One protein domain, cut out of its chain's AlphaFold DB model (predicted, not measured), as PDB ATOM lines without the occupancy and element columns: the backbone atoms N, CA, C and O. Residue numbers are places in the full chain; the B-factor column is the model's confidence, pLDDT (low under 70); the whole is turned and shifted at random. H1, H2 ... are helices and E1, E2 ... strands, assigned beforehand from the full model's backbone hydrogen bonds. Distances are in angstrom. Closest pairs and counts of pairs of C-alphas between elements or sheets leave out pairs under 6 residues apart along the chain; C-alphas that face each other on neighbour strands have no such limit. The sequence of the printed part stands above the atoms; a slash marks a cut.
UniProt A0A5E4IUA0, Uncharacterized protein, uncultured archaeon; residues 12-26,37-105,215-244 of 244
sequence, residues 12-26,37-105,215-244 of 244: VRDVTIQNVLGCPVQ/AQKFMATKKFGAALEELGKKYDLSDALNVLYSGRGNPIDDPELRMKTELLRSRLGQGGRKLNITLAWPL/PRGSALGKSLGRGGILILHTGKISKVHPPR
ATOM      1  N   VAL A  12     160.771 156.621 157.923       56.47
ATOM      2  CA  VAL A  12     160.181 157.688 157.108       56.47
ATOM      3  C   VAL A  12     158.663 157.599 157.241       56.47
ATOM      4  O   VAL A  12     158.025 156.748 156.633       56.47
ATOM      5  N   ARG A  13     158.087 158.477 158.066       65.69
ATOM      6  CA  ARG A  13     156.634 158.534 158.310       65.69
ATOM      7  C   ARG A  13     155.934 159.630 157.515       65.69
ATOM      8  O   ARG A  13     154.740 159.509 157.250       65.69
ATOM      9  N   ASP A  14     156.686 160.662 157.131       73.25
ATOM     10  CA  ASP A  14     156.170 161.866 156.492       73.25
ATOM     11  C   ASP A  14     156.970 162.186 155.217       73.25
ATOM     12  O   ASP A  14     158.198 162.317 155.231       73.25
ATOM     13  N   VAL A  15     156.272 162.352 154.094       76.00
ATOM     14  CA  VAL A  15     156.875 162.712 152.802       76.00
ATOM     15  C   VAL A  15     156.338 164.063 152.358       76.00
ATOM     16  O   VAL A  15     155.142 164.227 152.147       76.00
ATOM     17  N   THR A  16     157.217 165.043 152.173       81.00
ATOM     18  CA  THR A  16     156.860 166.332 151.569       81.00
ATOM     19  C   THR A  16     157.163 166.321 150.077       81.00
ATOM     20  O   THR A  16     158.275 166.021 149.646       81.00
ATOM     21  N   ILE A  17     156.181 166.699 149.270       82.44
ATOM     22  CA  ILE A  17     156.264 166.711 147.814       82.44
ATOM     23  C   ILE A  17     156.206 168.148 147.316       82.44
ATOM     24  O   ILE A  17     155.181 168.814 147.438       82.44
ATOM     25  N   GLN A  18     157.294 168.581 146.680       80.88
ATOM     26  CA  GLN A  18     157.401 169.866 145.993       80.88
ATOM     27  C   GLN A  18     157.205 169.652 144.489       80.88
ATOM     28  O   GLN A  18     158.155 169.643 143.701       80.88
ATOM     29  N   ASN A  19     155.955 169.422 144.089       80.38
ATOM     30  CA  ASN A  19     155.557 169.225 142.690       80.38
ATOM     31  C   ASN A  19     155.510 170.532 141.886       80.38
ATOM     32  O   ASN A  19     155.575 170.482 140.659       80.38
ATOM     33  N   VAL A  20     155.443 171.680 142.565       83.19
ATOM     34  CA  VAL A  20     155.427 173.011 141.950       83.19
ATOM     35  C   VAL A  20     156.548 173.865 142.525       83.19
ATOM     36  O   VAL A  20     156.741 173.926 143.741       83.19
ATOM     37  N   LEU A  21     157.271 174.551 141.643       79.75
ATOM     38  CA  LEU A  21     158.182 175.636 141.994       79.75
ATOM     39  C   LEU A  21     157.638 176.954 141.467       79.75
ATOM     40  O   LEU A  21     157.189 177.008 140.328       79.75
ATOM     41  N   GLY A  22     157.749 178.013 142.262       74.75
ATOM     42  CA  GLY A  22     157.180 179.320 141.955       74.75
ATOM     43  C   GLY A  22     155.774 179.457 142.538       74.75
ATOM     44  O   GLY A  22     154.923 178.579 142.389       74.75
ATOM     45  N   CYS A  23     155.537 180.569 143.229       75.31
ATOM     46  CA  CYS A  23     154.235 180.936 143.770       75.31
ATOM     47  C   CYS A  23     153.905 182.366 143.316       75.31
ATOM     48  O   CYS A  23     154.766 183.239 143.449       75.31
ATOM     49  N   PRO A  24     152.689 182.634 142.805       70.44
ATOM     50  CA  PRO A  24     152.268 183.998 142.478       70.44
ATOM     51  C   PRO A  24     152.080 184.865 143.733       70.44
ATOM     52  O   PRO A  24     152.120 186.092 143.656       70.44
ATOM     53  N   VAL A  25     151.898 184.239 144.899       71.06
ATOM     54  CA  VAL A  25     151.765 184.926 146.182       71.06
ATOM     55  C   VAL A  25     153.136 185.048 146.841       71.06
ATOM     56  O   VAL A  25     153.736 184.060 147.260       71.06
ATOM     57  N   GLN A  26     153.617 186.281 146.970       71.12
ATOM     58  CA  GLN A  26     154.762 186.606 147.816       71.12
ATOM     59  C   GLN A  26     154.285 186.897 149.240       71.12
ATOM     60  O   GLN A  26     153.895 188.027 149.540       71.12
ATOM     61  N   ALA A  37     158.287 182.121 137.243       66.06
ATOM     62  CA  ALA A  37     157.326 181.358 136.451       66.06
ATOM     63  C   ALA A  37     157.134 179.961 137.057       66.06
ATOM     64  O   ALA A  37     158.120 179.299 137.407       66.06
ATOM     65  N   GLN A  38     155.875 179.540 137.199       77.19
ATOM     66  CA  GLN A  38     155.562 178.252 137.799       77.19
ATOM     67  C   GLN A  38     156.171 177.123 136.964       77.19
ATOM     68  O   GLN A  38     155.992 177.058 135.748       77.19
ATOM     69  N   LYS A  39     156.911 176.232 137.623       83.69
ATOM     70  CA  LYS A  39     157.457 175.013 137.023       83.69
ATOM     71  C   LYS A  39     156.829 173.809 137.699       83.69
ATOM     72  O   LYS A  39     156.955 173.642 138.911       83.69
ATOM     73  N   PHE A  40     156.205 172.963 136.894       86.62
ATOM     74  CA  PHE A  40     155.524 171.755 137.342       86.62
ATOM     75  C   PHE A  40     156.418 170.532 137.123       86.62
ATOM     76  O   PHE A  40     157.075 170.390 136.088       86.62
ATOM     77  N   MET A  41     156.458 169.623 138.095       83.19
ATOM     78  CA  MET A  41     157.108 168.327 137.927       83.19
ATOM     79  C   MET A  41     156.218 167.432 137.067       83.19
ATOM     80  O   MET A  41     155.177 167.018 137.543       83.19
ATOM     81  N   ALA A  42     156.615 167.089 135.842       85.75
ATOM     82  CA  ALA A  42     155.811 166.204 134.990       85.75
ATOM     83  C   ALA A  42     155.472 164.861 135.676       85.75
ATOM     84  O   ALA A  42     156.342 164.272 136.329       85.75
ATOM     85  N   THR A  43     154.261 164.330 135.466       87.12
ATOM     86  CA  THR A  43     153.797 163.056 136.069       87.12
ATOM     87  C   THR A  43     154.769 161.893 135.856       87.12
ATOM     88  O   THR A  43     155.027 161.130 136.785       87.12
ATOM     89  N   LYS A  44     155.402 161.787 134.678       86.31
ATOM     90  CA  LYS A  44     156.420 160.753 134.403       86.31
ATOM     91  C   LYS A  44     157.622 160.845 135.355       86.31
ATOM     92  O   LYS A  44     158.068 159.831 135.885       86.31
ATOM     93  N   LYS A  45     158.138 162.059 135.594       86.56
ATOM     94  CA  LYS A  45     159.252 162.298 136.533       86.56
ATOM     95  C   LYS A  45     158.820 162.072 137.978       86.56
ATOM     96  O   LYS A  45     159.597 161.548 138.768       86.56
ATOM     97  N   PHE A  46     157.583 162.436 138.303       86.88
ATOM     98  CA  PHE A  46     156.989 162.179 139.608       86.88
ATOM     99  C   PHE A  46     156.901 160.675 139.907       86.88
ATOM    100  O   PHE A  46     157.379 160.233 140.947       86.88
ATOM    101  N   GLY A  47     156.387 159.875 138.968       86.88
ATOM    102  CA  GLY A  47     156.313 158.419 139.102       86.88
ATOM    103  C   GLY A  47     157.679 157.756 139.272       86.88
ATOM    104  O   GLY A  47     157.841 156.930 140.165       86.88
ATOM    105  N   ALA A  48     158.677 158.172 138.485       86.88
ATOM    106  CA  ALA A  48     160.049 157.686 138.636       86.88
ATOM    107  C   ALA A  48     160.627 158.007 140.028       86.88
ATOM    108  O   ALA A  48     161.249 157.149 140.650       86.88
ATOM    109  N   ALA A  49     160.367 159.211 140.547       83.88
ATOM    110  CA  ALA A  49     160.813 159.607 141.880       83.88
ATOM    111  C   ALA A  49     160.126 158.801 142.995       83.88
ATOM    112  O   ALA A  49     160.777 158.464 143.980       83.88
ATOM    113  N   LEU A  50     158.839 158.461 142.847       82.94
ATOM    114  CA  LEU A  50     158.135 157.581 143.789       82.94
ATOM    115  C   LEU A  50     158.683 156.154 143.775       82.94
ATOM    116  O   LEU A  50     158.824 155.541 144.829       82.94
ATOM    117  N   GLU A  51     159.003 155.623 142.595       85.25
ATOM    118  CA  GLU A  51     159.611 154.299 142.476       85.25
ATOM    119  C   GLU A  51     161.000 154.266 143.126       85.25
ATOM    120  O   GLU A  51     161.319 153.344 143.874       85.25
ATOM    121  N   GLU A  52     161.815 155.299 142.897       82.94
ATOM    122  CA  GLU A  52     163.108 155.452 143.563       82.94
ATOM    123  C   GLU A  52     162.952 155.568 145.088       82.94
ATOM    124  O   GLU A  52     163.724 154.961 145.833       82.94
ATOM    125  N   LEU A  53     161.927 156.292 145.555       78.06
ATOM    126  CA  LEU A  53     161.603 156.432 146.974       78.06
ATOM    127  C   LEU A  53     161.321 155.069 147.614       78.06
ATOM    128  O   LEU A  53     161.919 154.751 148.637       78.06
ATOM    129  N   GLY A  54     160.465 154.254 146.989       77.19
ATOM    130  CA  GLY A  54     160.108 152.922 147.486       77.19
ATOM    131  C   GLY A  54     161.248 151.899 147.414       77.19
ATOM    132  O   GLY A  54     161.259 150.950 148.188       77.19
ATOM    133  N   LYS A  55     162.230 152.089 146.520       80.19
ATOM    134  CA  LYS A  55     163.456 151.266 146.483       80.19
ATOM    135  C   LYS A  55     164.441 151.630 147.593       80.19
ATOM    136  O   LYS A  55     165.175 150.765 148.062       80.19
ATOM    137  N   LYS A  56     164.511 152.914 147.961       74.31
ATOM    138  CA  LYS A  56     165.489 153.438 148.930       74.31
ATOM    139  C   LYS A  56     165.008 153.387 150.372       74.31
ATOM    140  O   LYS A  56     165.835 153.248 151.268       74.31
ATOM    141  N   TYR A  57     163.708 153.533 150.587       72.31
ATOM    142  CA  TYR A  57     163.121 153.654 151.911       72.31
ATOM    143  C   TYR A  57     162.025 152.626 152.095       72.31
ATOM    144  O   TYR A  57     161.242 152.359 151.182       72.31
ATOM    145  N   ASP A  58     161.944 152.099 153.310       69.69
ATOM    146  CA  ASP A  58     160.786 151.327 153.707       69.69
ATOM    147  C   ASP A  58     159.620 152.289 153.962       69.69
ATOM    148  O   ASP A  58     159.487 152.889 155.028       69.69
ATOM    149  N   LEU A  59     158.798 152.486 152.933       68.25
ATOM    150  CA  LEU A  59     157.592 153.308 153.005       68.25
ATOM    151  C   LEU A  59     156.405 152.527 153.576       68.25
ATOM    152  O   LEU A  59     155.279 153.019 153.527       68.25
ATOM    153  N   SER A  60     156.630 151.314 154.097       64.25
ATOM    154  CA  SER A  60     155.552 150.498 154.644       64.25
ATOM    155  C   SER A  60     154.815 151.180 155.801       64.25
ATOM    156  O   SER A  60     153.600 150.995 155.915       64.25
ATOM    157  N   ASP A  61     155.536 152.025 156.546       60.78
ATOM    158  CA  ASP A  61     155.074 152.852 157.667       60.78
ATOM    159  C   ASP A  61     154.867 154.340 157.299       60.78
ATOM    160  O   ASP A  61     154.593 155.167 158.178       60.78
ATOM    161  N   ALA A  62     155.016 154.723 156.023       60.25
ATOM    162  CA  ALA A  62     154.818 156.103 155.579       60.25
ATOM    163  C   ALA A  62     153.323 156.444 155.598       60.25
ATOM    164  O   ALA A  62     152.565 156.089 154.696       60.25
ATOM    165  N   LEU A  63     152.890 157.128 156.656       68.00
ATOM    166  CA  LEU A  63     151.476 157.372 156.920       68.00
ATOM    167  C   LEU A  63     150.996 158.718 156.374       68.00
ATOM    168  O   LEU A  63     149.805 158.836 156.091       68.00
ATOM    169  N   ASN A  64     151.883 159.703 156.161       80.00
ATOM    170  CA  ASN A  64     151.476 161.024 155.678       80.00
ATOM    171  C   ASN A  64     152.289 161.524 154.482       80.00
ATOM    172  O   ASN A  64     153.520 161.513 154.470       80.00
ATOM    173  N   VAL A  65     151.581 162.071 153.501       84.12
ATOM    174  CA  VAL A  65     152.155 162.810 152.378       84.12
ATOM    175  C   VAL A  65     151.653 164.244 152.433       84.12
ATOM    176  O   VAL A  65     150.465 164.475 152.617       84.12
ATOM    177  N   LEU A  66     152.540 165.214 152.246       85.75
ATOM    178  CA  LEU A  66     152.216 166.634 152.199       85.75
ATOM    179  C   LEU A  66     152.638 167.223 150.852       85.75
ATOM    180  O   LEU A  66     153.828 167.379 150.587       85.75
ATOM    181  N   TYR A  67     151.676 167.629 150.029       87.31
ATOM    182  CA  TYR A  67     151.921 168.548 148.921       87.31
ATOM    183  C   TYR A  67     152.123 169.955 149.483       87.31
ATOM    184  O   TYR A  67     151.180 170.598 149.945       87.31
ATOM    185  N   SER A  68     153.370 170.412 149.493       81.81
ATOM    186  CA  SER A  68     153.778 171.730 149.986       81.81
ATOM    187  C   SER A  68     155.175 172.053 149.460       81.81
ATOM    188  O   SER A  68     155.861 171.185 148.926       81.81
ATOM    189  N   GLY A  69     155.641 173.287 149.615       73.38
ATOM    190  CA  GLY A  69     157.016 173.651 149.299       73.38
ATOM    191  C   GLY A  69     157.133 175.041 148.713       73.38
ATOM    192  O   GLY A  69     156.598 176.002 149.251       73.38
ATOM    193  N   ARG A  70     157.891 175.145 147.617       72.75
ATOM    194  CA  ARG A  70     158.272 176.430 147.022       72.75
ATOM    195  C   ARG A  70     157.326 176.928 145.925       72.75
ATOM    196  O   ARG A  70     157.738 177.716 145.076       72.75
ATOM    197  N   GLY A  71     156.089 176.455 145.912       77.94
ATOM    198  CA  GLY A  71     155.083 176.818 144.920       77.94
ATOM    199  C   GLY A  71     153.674 176.556 145.427       77.94
ATOM    200  O   GLY A  71     153.507 176.166 146.579       77.94
ATOM    201  N   ASN A  72     152.679 176.779 144.568       85.44
ATOM    202  CA  ASN A  72     151.271 176.537 144.880       85.44
ATOM    203  C   ASN A  72     150.823 175.190 144.283       85.44
ATOM    204  O   ASN A  72     150.580 175.123 143.076       85.44
ATOM    205  N   PRO A  73     150.738 174.100 145.069       87.94
ATOM    206  CA  PRO A  73     150.545 172.768 144.506       87.94
ATOM    207  C   PRO A  73     149.190 172.572 143.817       87.94
ATOM    208  O   PRO A  73     149.103 171.727 142.932       87.94
ATOM    209  N   ILE A  74     148.161 173.358 144.172       90.31
ATOM    210  CA  ILE A  74     146.840 173.297 143.518       90.31
ATOM    211  C   ILE A  74     146.893 173.712 142.041       90.31
ATOM    212  O   ILE A  74     146.055 173.280 141.244       90.31
ATOM    213  N   ASP A  75     147.863 174.557 141.674       88.88
ATOM    214  CA  ASP A  75     147.994 175.079 140.314       88.88
ATOM    215  C   ASP A  75     148.566 174.016 139.366       88.88
ATOM    216  O   ASP A  75     148.450 174.153 138.150       88.88
ATOM    217  N   ASP A  76     149.121 172.920 139.898       90.19
ATOM    218  CA  ASP A  76     149.594 171.789 139.106       90.19
ATOM    219  C   ASP A  76     148.432 171.158 138.317       90.19
ATOM    220  O   ASP A  76     147.516 170.584 138.919       90.19
ATOM    221  N   PRO A  77     148.437 171.233 136.970       90.31
ATOM    222  CA  PRO A  77     147.355 170.686 136.153       90.31
ATOM    223  C   PRO A  77     147.265 169.157 136.244       90.31
ATOM    224  O   PRO A  77     146.224 168.584 135.938       90.31
ATOM    225  N   GLU A  78     148.329 168.492 136.698       92.44
ATOM    226  CA  GLU A  78     148.398 167.041 136.839       92.44
ATOM    227  C   GLU A  78     148.253 166.577 138.302       92.44
ATOM    228  O   GLU A  78     148.509 165.408 138.600       92.44
ATOM    229  N   LEU A  79     147.864 167.460 139.238       93.25
ATOM    230  CA  LEU A  79     147.784 167.131 140.670       93.25
ATOM    231  C   LEU A  79     146.924 165.891 140.940       93.25
ATOM    232  O   LEU A  79     147.333 165.012 141.700       93.25
ATOM    233  N   ARG A  80     145.760 165.796 140.285       94.19
ATOM    234  CA  ARG A  80     144.852 164.650 140.408       94.19
ATOM    235  C   ARG A  80     145.553 163.345 140.014       94.19
ATOM    236  O   ARG A  80     145.596 162.417 140.814       94.19
ATOM    237  N   MET A  81     146.171 163.302 138.831       94.25
ATOM    238  CA  MET A  81     146.879 162.112 138.336       94.25
ATOM    239  C   MET A  81     148.035 161.711 139.263       94.25
ATOM    240  O   MET A  81     148.254 160.531 139.528       94.25
ATOM    241  N   LYS A  82     148.763 162.690 139.810       93.50
ATOM    242  CA  LYS A  82     149.842 162.450 140.782       93.50
ATOM    243  C   LYS A  82     149.307 161.900 142.103       93.50
ATOM    244  O   LYS A  82     149.926 161.010 142.680       93.50
ATOM    245  N   THR A  83     148.155 162.386 142.555       93.50
ATOM    246  CA  THR A  83     147.487 161.912 143.775       93.50
ATOM    247  C   THR A  83     146.988 160.474 143.603       93.50
ATOM    248  O   THR A  83     147.210 159.628 144.469       93.50
ATOM    249  N   GLU A  84     146.395 160.154 142.451       92.69
ATOM    250  CA  GLU A  84     146.001 158.788 142.083       92.69
ATOM    251  C   GLU A  84     147.222 157.854 141.992       92.69
ATOM    252  O   GLU A  84     147.202 156.733 142.509       92.69
ATOM    253  N   LEU A  85     148.332 158.331 141.418       91.25
ATOM    254  CA  LEU A  85     149.579 157.572 141.352       91.25
ATOM    255  C   LEU A  85     150.174 157.307 142.743       91.25
ATOM    256  O   LEU A  85     150.604 156.188 143.012       91.25
ATOM    257  N   LEU A  86     150.156 158.290 143.651       89.25
ATOM    258  CA  LEU A  86     150.572 158.089 145.045       89.25
ATOM    259  C   LEU A  86     149.753 157.001 145.723       89.25
ATOM    260  O   LEU A  86     150.323 156.092 146.320       89.25
ATOM    261  N   ARG A  87     148.422 157.076 145.624       88.12
ATOM    262  CA  ARG A  87     147.538 156.091 146.252       88.12
ATOM    263  C   ARG A  87     147.745 154.698 145.673       88.12
ATOM    264  O   ARG A  87     147.845 153.747 146.437       88.12
ATOM    265  N   SER A  88     147.864 154.571 144.353       87.75
ATOM    266  CA  SER A  88     148.066 153.263 143.717       87.75
ATOM    267  C   SER A  88     149.418 152.631 144.049       87.75
ATOM    268  O   SER A  88     149.512 151.407 144.069       87.75
ATOM    269  N   ARG A  89     150.459 153.431 144.326       83.62
ATOM    270  CA  ARG A  89     151.810 152.940 144.643       83.62
ATOM    271  C   ARG A  89     152.057 152.743 146.136       83.62
ATOM    272  O   ARG A  89     152.689 151.764 146.508       83.62
ATOM    273  N   LEU A  90     151.583 153.662 146.974       78.94
ATOM    274  CA  LEU A  90     151.868 153.689 148.415       78.94
ATOM    275  C   LEU A  90     150.678 153.247 149.281       78.94
ATOM    276  O   LEU A  90     150.858 152.950 150.454       78.94
ATOM    277  N   GLY A  91     149.464 153.188 148.725       73.31
ATOM    278  CA  GLY A  91     148.239 152.790 149.433       73.31
ATOM    279  C   GLY A  91     147.860 151.311 149.296       73.31
ATOM    280  O   GLY A  91     146.725 150.947 149.598       73.31
ATOM    281  N   GLN A  92     148.756 150.449 148.805       70.44
ATOM    282  CA  GLN A  92     148.472 149.016 148.653       70.44
ATOM    283  C   GLN A  92     148.504 148.280 150.008       70.44
ATOM    284  O   GLN A  92     149.211 148.677 150.932       70.44
ATOM    285  N   GLY A  93     147.742 147.186 150.132       65.19
ATOM    286  CA  GLY A  93     147.783 146.309 151.315       65.19
ATOM    287  C   GLY A  93     146.941 146.762 152.516       65.19
ATOM    288  O   GLY A  93     147.314 146.481 153.651       65.19
ATOM    289  N   GLY A  94     145.827 147.473 152.287       62.84
ATOM    290  CA  GLY A  94     144.860 147.849 153.336       62.84
ATOM    291  C   GLY A  94     145.269 149.045 154.206       62.84
ATOM    292  O   GLY A  94     144.596 149.356 155.188       62.84
ATOM    293  N   ARG A  95     146.362 149.734 153.860       68.31
ATOM    294  CA  ARG A  95     146.902 150.859 154.638       68.31
ATOM    295  C   ARG A  95     146.311 152.182 154.166       68.31
ATOM    296  O   ARG A  95     146.277 152.475 152.971       68.31
ATOM    297  N   LYS A  96     145.868 153.012 155.112       73.38
ATOM    298  CA  LYS A  96     145.317 154.336 154.810       73.38
ATOM    299  C   LYS A  96     146.445 155.361 154.676       73.38
ATOM    300  O   LYS A  96     146.931 155.879 155.676       73.38
ATOM    301  N   LEU A  97     146.833 155.660 153.439       85.12
ATOM    302  CA  LEU A  97     147.692 156.801 153.115       85.12
ATOM    303  C   LEU A  97     146.926 158.106 153.372       85.12
ATOM    304  O   LEU A  97     145.860 158.289 152.784       85.12
ATOM    305  N   ASN A  98     147.476 158.988 154.210       85.75
ATOM    306  CA  ASN A  98     146.917 160.310 154.485       85.75
ATOM    307  C   ASN A  98     147.619 161.382 153.635       85.75
ATOM    308  O   ASN A  98     148.770 161.741 153.885       85.75
ATOM    309  N   ILE A  99     146.936 161.905 152.623       89.75
ATOM    310  CA  ILE A  99     147.452 162.926 151.710       89.75
ATOM    311  C   ILE A  99     146.914 164.297 152.117       89.75
ATOM    312  O   ILE A  99     145.712 164.556 152.100       89.75
ATOM    313  N   THR A 100     147.830 165.200 152.444       90.44
ATOM    314  CA  THR A 100     147.564 166.591 152.797       90.44
ATOM    315  C   THR A 100     148.006 167.517 151.670       90.44
ATOM    316  O   THR A 100     149.103 167.372 151.133       90.44
ATOM    317  N   LEU A 101     147.185 168.508 151.342       90.12
ATOM    318  CA  LEU A 101     147.496 169.566 150.383       90.12
ATOM    319  C   LEU A 101     147.542 170.915 151.099       90.12
ATOM    320  O   LEU A 101     146.542 171.325 151.681       90.12
ATOM    321  N   ALA A 102     148.683 171.605 151.058       87.62
ATOM    322  CA  ALA A 102     148.772 173.002 151.473       87.62
ATOM    323  C   ALA A 102     148.329 173.912 150.322       87.62
ATOM    324  O   ALA A 102     148.865 173.830 149.217       87.62
ATOM    325  N   TRP A 103     147.362 174.780 150.594       88.31
ATOM    326  CA  TRP A 103     146.777 175.699 149.633       88.31
ATOM    327  C   TRP A 103     146.708 177.106 150.246       88.31
ATOM    328  O   TRP A 103     145.909 177.327 151.161       88.31
ATOM    329  N   PRO A 104     147.521 178.082 149.793       83.12
ATOM    330  CA  PRO A 104     147.187 179.485 150.032       83.12
ATOM    331  C   PRO A 104     145.823 179.743 149.393       83.12
ATOM    332  O   PRO A 104     145.587 179.206 148.321       83.12
ATOM    333  N   LEU A 105     144.929 180.525 150.006       85.00
ATOM    334  CA  LEU A 105     143.574 180.804 149.486       85.00
ATOM    335  C   LEU A 105     143.595 181.643 148.178       85.00
ATOM    336  O   LEU A 105     143.104 182.770 148.092       85.00
ATOM    337  N   PRO A 215     155.707 175.265 166.896       35.31
ATOM    338  CA  PRO A 215     155.918 175.096 168.322       35.31
ATOM    339  C   PRO A 215     156.262 173.635 168.595       35.31
ATOM    340  O   PRO A 215     155.526 172.737 168.170       35.31
ATOM    341  N   ARG A 216     157.367 173.401 169.313       36.06
ATOM    342  CA  ARG A 216     157.763 172.098 169.863       36.06
ATOM    343  C   ARG A 216     156.627 171.571 170.751       36.06
ATOM    344  O   ARG A 216     156.619 171.802 171.952       36.06
ATOM    345  N   GLY A 217     155.612 170.948 170.160       33.03
ATOM    346  CA  GLY A 217     154.392 170.587 170.879       33.03
ATOM    347  C   GLY A 217     153.102 170.550 170.058       33.03
ATOM    348  O   GLY A 217     152.135 169.955 170.539       33.03
ATOM    349  N   SER A 218     153.063 171.119 168.842       40.50
ATOM    350  CA  SER A 218     151.908 170.952 167.945       40.50
ATOM    351  C   SER A 218     151.762 169.480 167.527       40.50
ATOM    352  O   SER A 218     152.716 168.711 167.599       40.50
ATOM    353  N   ALA A 219     150.568 169.043 167.117       38.91
ATOM    354  CA  ALA A 219     150.367 167.657 166.674       38.91
ATOM    355  C   ALA A 219     151.253 167.302 165.464       38.91
ATOM    356  O   ALA A 219     151.723 166.171 165.379       38.91
ATOM    357  N   LEU A 220     151.535 168.287 164.598       37.53
ATOM    358  CA  LEU A 220     152.492 168.155 163.504       37.53
ATOM    359  C   LEU A 220     153.939 168.205 164.027       37.53
ATOM    360  O   LEU A 220     154.702 167.299 163.756       37.53
ATOM    361  N   GLY A 221     154.304 169.126 164.919       37.56
ATOM    362  CA  GLY A 221     155.642 169.178 165.523       37.56
ATOM    363  C   GLY A 221     155.992 167.935 166.357       37.56
ATOM    364  O   GLY A 221     157.154 167.541 166.445       37.56
ATOM    365  N   LYS A 222     154.984 167.270 166.936       40.06
ATOM    366  CA  LYS A 222     155.097 165.969 167.615       40.06
ATOM    367  C   LYS A 222     155.154 164.789 166.633       40.06
ATOM    368  O   LYS A 222     155.764 163.780 166.983       40.06
ATOM    369  N   SER A 223     154.564 164.892 165.435       39.06
ATOM    370  CA  SER A 223     154.691 163.870 164.379       39.06
ATOM    371  C   SER A 223     156.028 163.990 163.633       39.06
ATOM    372  O   SER A 223     156.751 163.002 163.526       39.06
ATOM    373  N   LEU A 224     156.430 165.216 163.281       40.22
ATOM    374  CA  LEU A 224     157.719 165.583 162.681       40.22
ATOM    375  C   LEU A 224     158.917 165.283 163.599       40.22
ATOM    376  O   LEU A 224     160.046 165.172 163.131       40.22
ATOM    377  N   GLY A 225     158.691 165.144 164.910       35.81
ATOM    378  CA  GLY A 225     159.715 164.741 165.876       35.81
ATOM    379  C   GLY A 225     160.031 163.239 165.889       35.81
ATOM    380  O   GLY A 225     160.985 162.844 166.547       35.81
ATOM    381  N   ARG A 226     159.253 162.387 165.203       40.09
ATOM    382  CA  ARG A 226     159.370 160.915 165.308       40.09
ATOM    383  C   ARG A 226     159.649 160.182 163.996       40.09
ATOM    384  O   ARG A 226     159.873 158.975 164.040       40.09
ATOM    385  N   GLY A 227     159.659 160.867 162.857       40.38
ATOM    386  CA  GLY A 227     159.947 160.260 161.560       40.38
ATOM    387  C   GLY A 227     160.789 161.169 160.680       40.38
ATOM    388  O   GLY A 227     160.779 162.388 160.844       40.38
ATOM    389  N   GLY A 228     161.552 160.576 159.765       46.47
ATOM    390  CA  GLY A 228     162.320 161.366 158.818       46.47
ATOM    391  C   GLY A 228     161.436 162.017 157.765       46.47
ATOM    392  O   GLY A 228     160.558 161.358 157.217       46.47
ATOM    393  N   ILE A 229     161.670 163.302 157.488       54.97
ATOM    394  CA  ILE A 229     161.011 164.020 156.390       54.97
ATOM    395  C   ILE A 229     161.813 163.758 155.120       54.97
ATOM    396  O   ILE A 229     162.998 164.092 155.074       54.97
ATOM    397  N   LEU A 230     161.173 163.204 154.091       59.50
ATOM    398  CA  LEU A 230     161.732 163.170 152.738       59.50
ATOM    399  C   LEU A 230     161.144 164.302 151.911       59.50
ATOM    400  O   LEU A 230     159.926 164.452 151.855       59.50
ATOM    401  N   ILE A 231     161.997 165.082 151.247       57.75
ATOM    402  CA  ILE A 231     161.552 166.129 150.327       57.75
ATOM    403  C   ILE A 231     161.764 165.646 148.895       57.75
ATOM    404  O   ILE A 231     162.897 165.525 148.428       57.75
ATOM    405  N   LEU A 232     160.675 165.414 148.167       57.38
ATOM    406  CA  LEU A 232     160.716 165.202 146.722       57.38
ATOM    407  C   LEU A 232     160.737 166.559 146.018       57.38
ATOM    408  O   LEU A 232     159.716 167.238 145.934       57.38
ATOM    409  N   HIS A 233     161.904 166.957 145.507       47.94
ATOM    410  CA  HIS A 233     162.118 168.232 144.824       47.94
ATOM    411  C   HIS A 233     162.537 168.002 143.373       47.94
ATOM    412  O   HIS A 233     163.611 167.467 143.111       47.94
ATOM    413  N   THR A 234     161.734 168.439 142.399       52.62
ATOM    414  CA  THR A 234     162.073 168.370 140.953       52.62
ATOM    415  C   THR A 234     162.467 166.978 140.427       52.62
ATOM    416  O   THR A 234     163.188 166.864 139.440       52.62
ATOM    417  N   GLY A 235     161.998 165.908 141.078       45.34
ATOM    418  CA  GLY A 235     162.376 164.528 140.763       45.34
ATOM    419  C   GLY A 235     163.658 164.044 141.452       45.34
ATOM    420  O   GLY A 235     164.128 162.960 141.144       45.34
ATOM    421  N   LYS A 236     164.223 164.822 142.383       55.16
ATOM    422  CA  LYS A 236     165.330 164.423 143.260       55.16
ATOM    423  C   LYS A 236     164.832 164.274 144.695       55.16
ATOM    424  O   LYS A 236     164.140 165.154 145.211       55.16
ATOM    425  N   ILE A 237     165.229 163.194 145.359       60.22
ATOM    426  CA  ILE A 237     164.993 162.996 146.792       60.22
ATOM    427  C   ILE A 237     166.047 163.808 147.554       60.22
ATOM    428  O   ILE A 237     167.241 163.530 147.458       60.22
ATOM    429  N   SER A 238     165.618 164.837 148.282       54.75
ATOM    430  CA  SER A 238     166.490 165.699 149.082       54.75
ATOM    431  C   SER A 238     166.280 165.451 150.577       54.75
ATOM    432  O   SER A 238     165.146 165.426 151.046       54.75
ATOM    433  N   LYS A 239     167.413 165.302 151.281       52.50
ATOM    434  CA  LYS A 239     167.649 165.316 152.739       52.50
ATOM    435  C   LYS A 239     166.619 164.580 153.609       52.50
ATOM    436  O   LYS A 239     165.550 165.101 153.886       52.50
ATOM    437  N   VAL A 240     167.028 163.435 154.161       48.62
ATOM    438  CA  VAL A 240     166.351 162.821 155.311       48.62
ATOM    439  C   VAL A 240     166.768 163.580 156.560       48.62
ATOM    440  O   VAL A 240     167.948 163.594 156.917       48.62
ATOM    441  N   HIS A 241     165.828 164.232 157.230       48.03
ATOM    442  CA  HIS A 241     166.080 164.671 158.598       48.03
ATOM    443  C   HIS A 241     165.896 163.461 159.513       48.03
ATOM    444  O   HIS A 241     164.800 162.926 159.528       48.03
ATOM    445  N   PRO A 242     166.913 162.975 160.243       38.22
ATOM    446  CA  PRO A 242     166.676 161.930 161.231       38.22
ATOM    447  C   PRO A 242     165.674 162.422 162.289       38.22
ATOM    448  O   PRO A 242     165.712 163.614 162.620       38.22
ATOM    449  N   PRO A 243     164.830 161.536 162.855       39.53
ATOM    450  CA  PRO A 243     164.147 161.857 164.103       39.53
ATOM    451  C   PRO A 243     165.206 162.269 165.137       39.53
ATOM    452  O   PRO A 243     166.266 161.636 165.224       39.53
ATOM    453  N   ARG A 244     164.968 163.385 165.832       38.84
ATOM    454  CA  ARG A 244     165.847 163.851 166.911       38.84
ATOM    455  C   ARG A 244     165.526 163.126 168.203       38.84
ATOM    456  O   ARG A 244     164.323 163.040 168.523       38.84
TER     457      ARG A 244
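What this domain is: This is residues 12 to 26, 37 to 105 and 215 to 244 of the 244 residues of an uncharacterized protein of uncultured archaeon (UniProt A0A5E4IUA0). A twisted sheet of five strands is covered on one face by two helices, H1 and H2, which lie side by side and run the same way; E1 and E2 lie nearest the middle of the whole. The small helix H3 lies away from both of them and is not on the sheet. The printed part has 114 residues with three named helices and five named strands, in the order E1 H1 E2 H2 E3 H3 E4 E5, a mixed class of helices and strands. The sheet is mixed, with the order E3, E2, E1, E4, E5. The whole is compact and rounded, with a radius of gyration of the C-alphas of 13.8 A and spans of 36 by 34 by 24 A.

How they stand to each other: In the sheet, E1, residues 14 to 18, is parallel to E2, residues 64 to 67, with N 17 and O 66 at 2.8 A. E3, residues 98 to 104, is an edge strand parallel to E2, with N 100 and O 65 at 2.7 A. On the other side of E1, E4, residues 229 to 233, is parallel to it, with N 16 and O 230 at 2.8 A. E5, residues 236 to 241, the other edge strand, forms an antiparallel hairpin with E4, with N 238 and O 231 at 2.8 A. H1, residues 43 to 56, is on the sheet at a height of 9.2 A, over E4 and E5; on the local plane it runs slantwise to E4 at 33 degrees. The closest C-alphas of H1 and E5 are those of Ala 49 and Lys 236, 6.7 A apart. H2, residues 79 to 90, is also on the sheet; E2, H2 and E3 form a strand-helix-strand unit, two parallel neighbour strands with a helix between, whose crossover is right-handed. H1 and H2 touch at a shallow tilt of 24 degrees, the same way, the closest C-alphas being those of Thr 43 and Lys 82, 6.2 A. H3, residues 219 to 223, is apart from H1 and H2. In H1, H2 and H3 every O i to N i+4 pair is within hydrogen-bond range.

Where its parts are: E1 begins at C-alpha 14, (156.170, 161.866, 156.492), and measures 13.3 A; E2 measures 10.1 A, E3 19.7 A, E4 12.4 A and E5 15.4 A. H1 begins at C-alpha 43, (153.797, 163.056, 136.069), and measures 19.9 A, H2 16.0 A and H3 6.2 A. E5 ends at C-alpha 241, (166.080, 164.671, 158.598).

The domain as a whole: The C-alphas of Gln 26 and Gly 93 are the farthest apart, 41.0 A. Residues 27 to 36 and 106 to 214 are not printed; the gaps between C-alphas are 12.8 A from 26 to 37 and 23.2 A from 105 to 215. Of the links that are printed whole, E2 to H2 is long. The model's mean pLDDT over the printed part is 71.3, and 42 residues are under 70, among them residues 215 to 244.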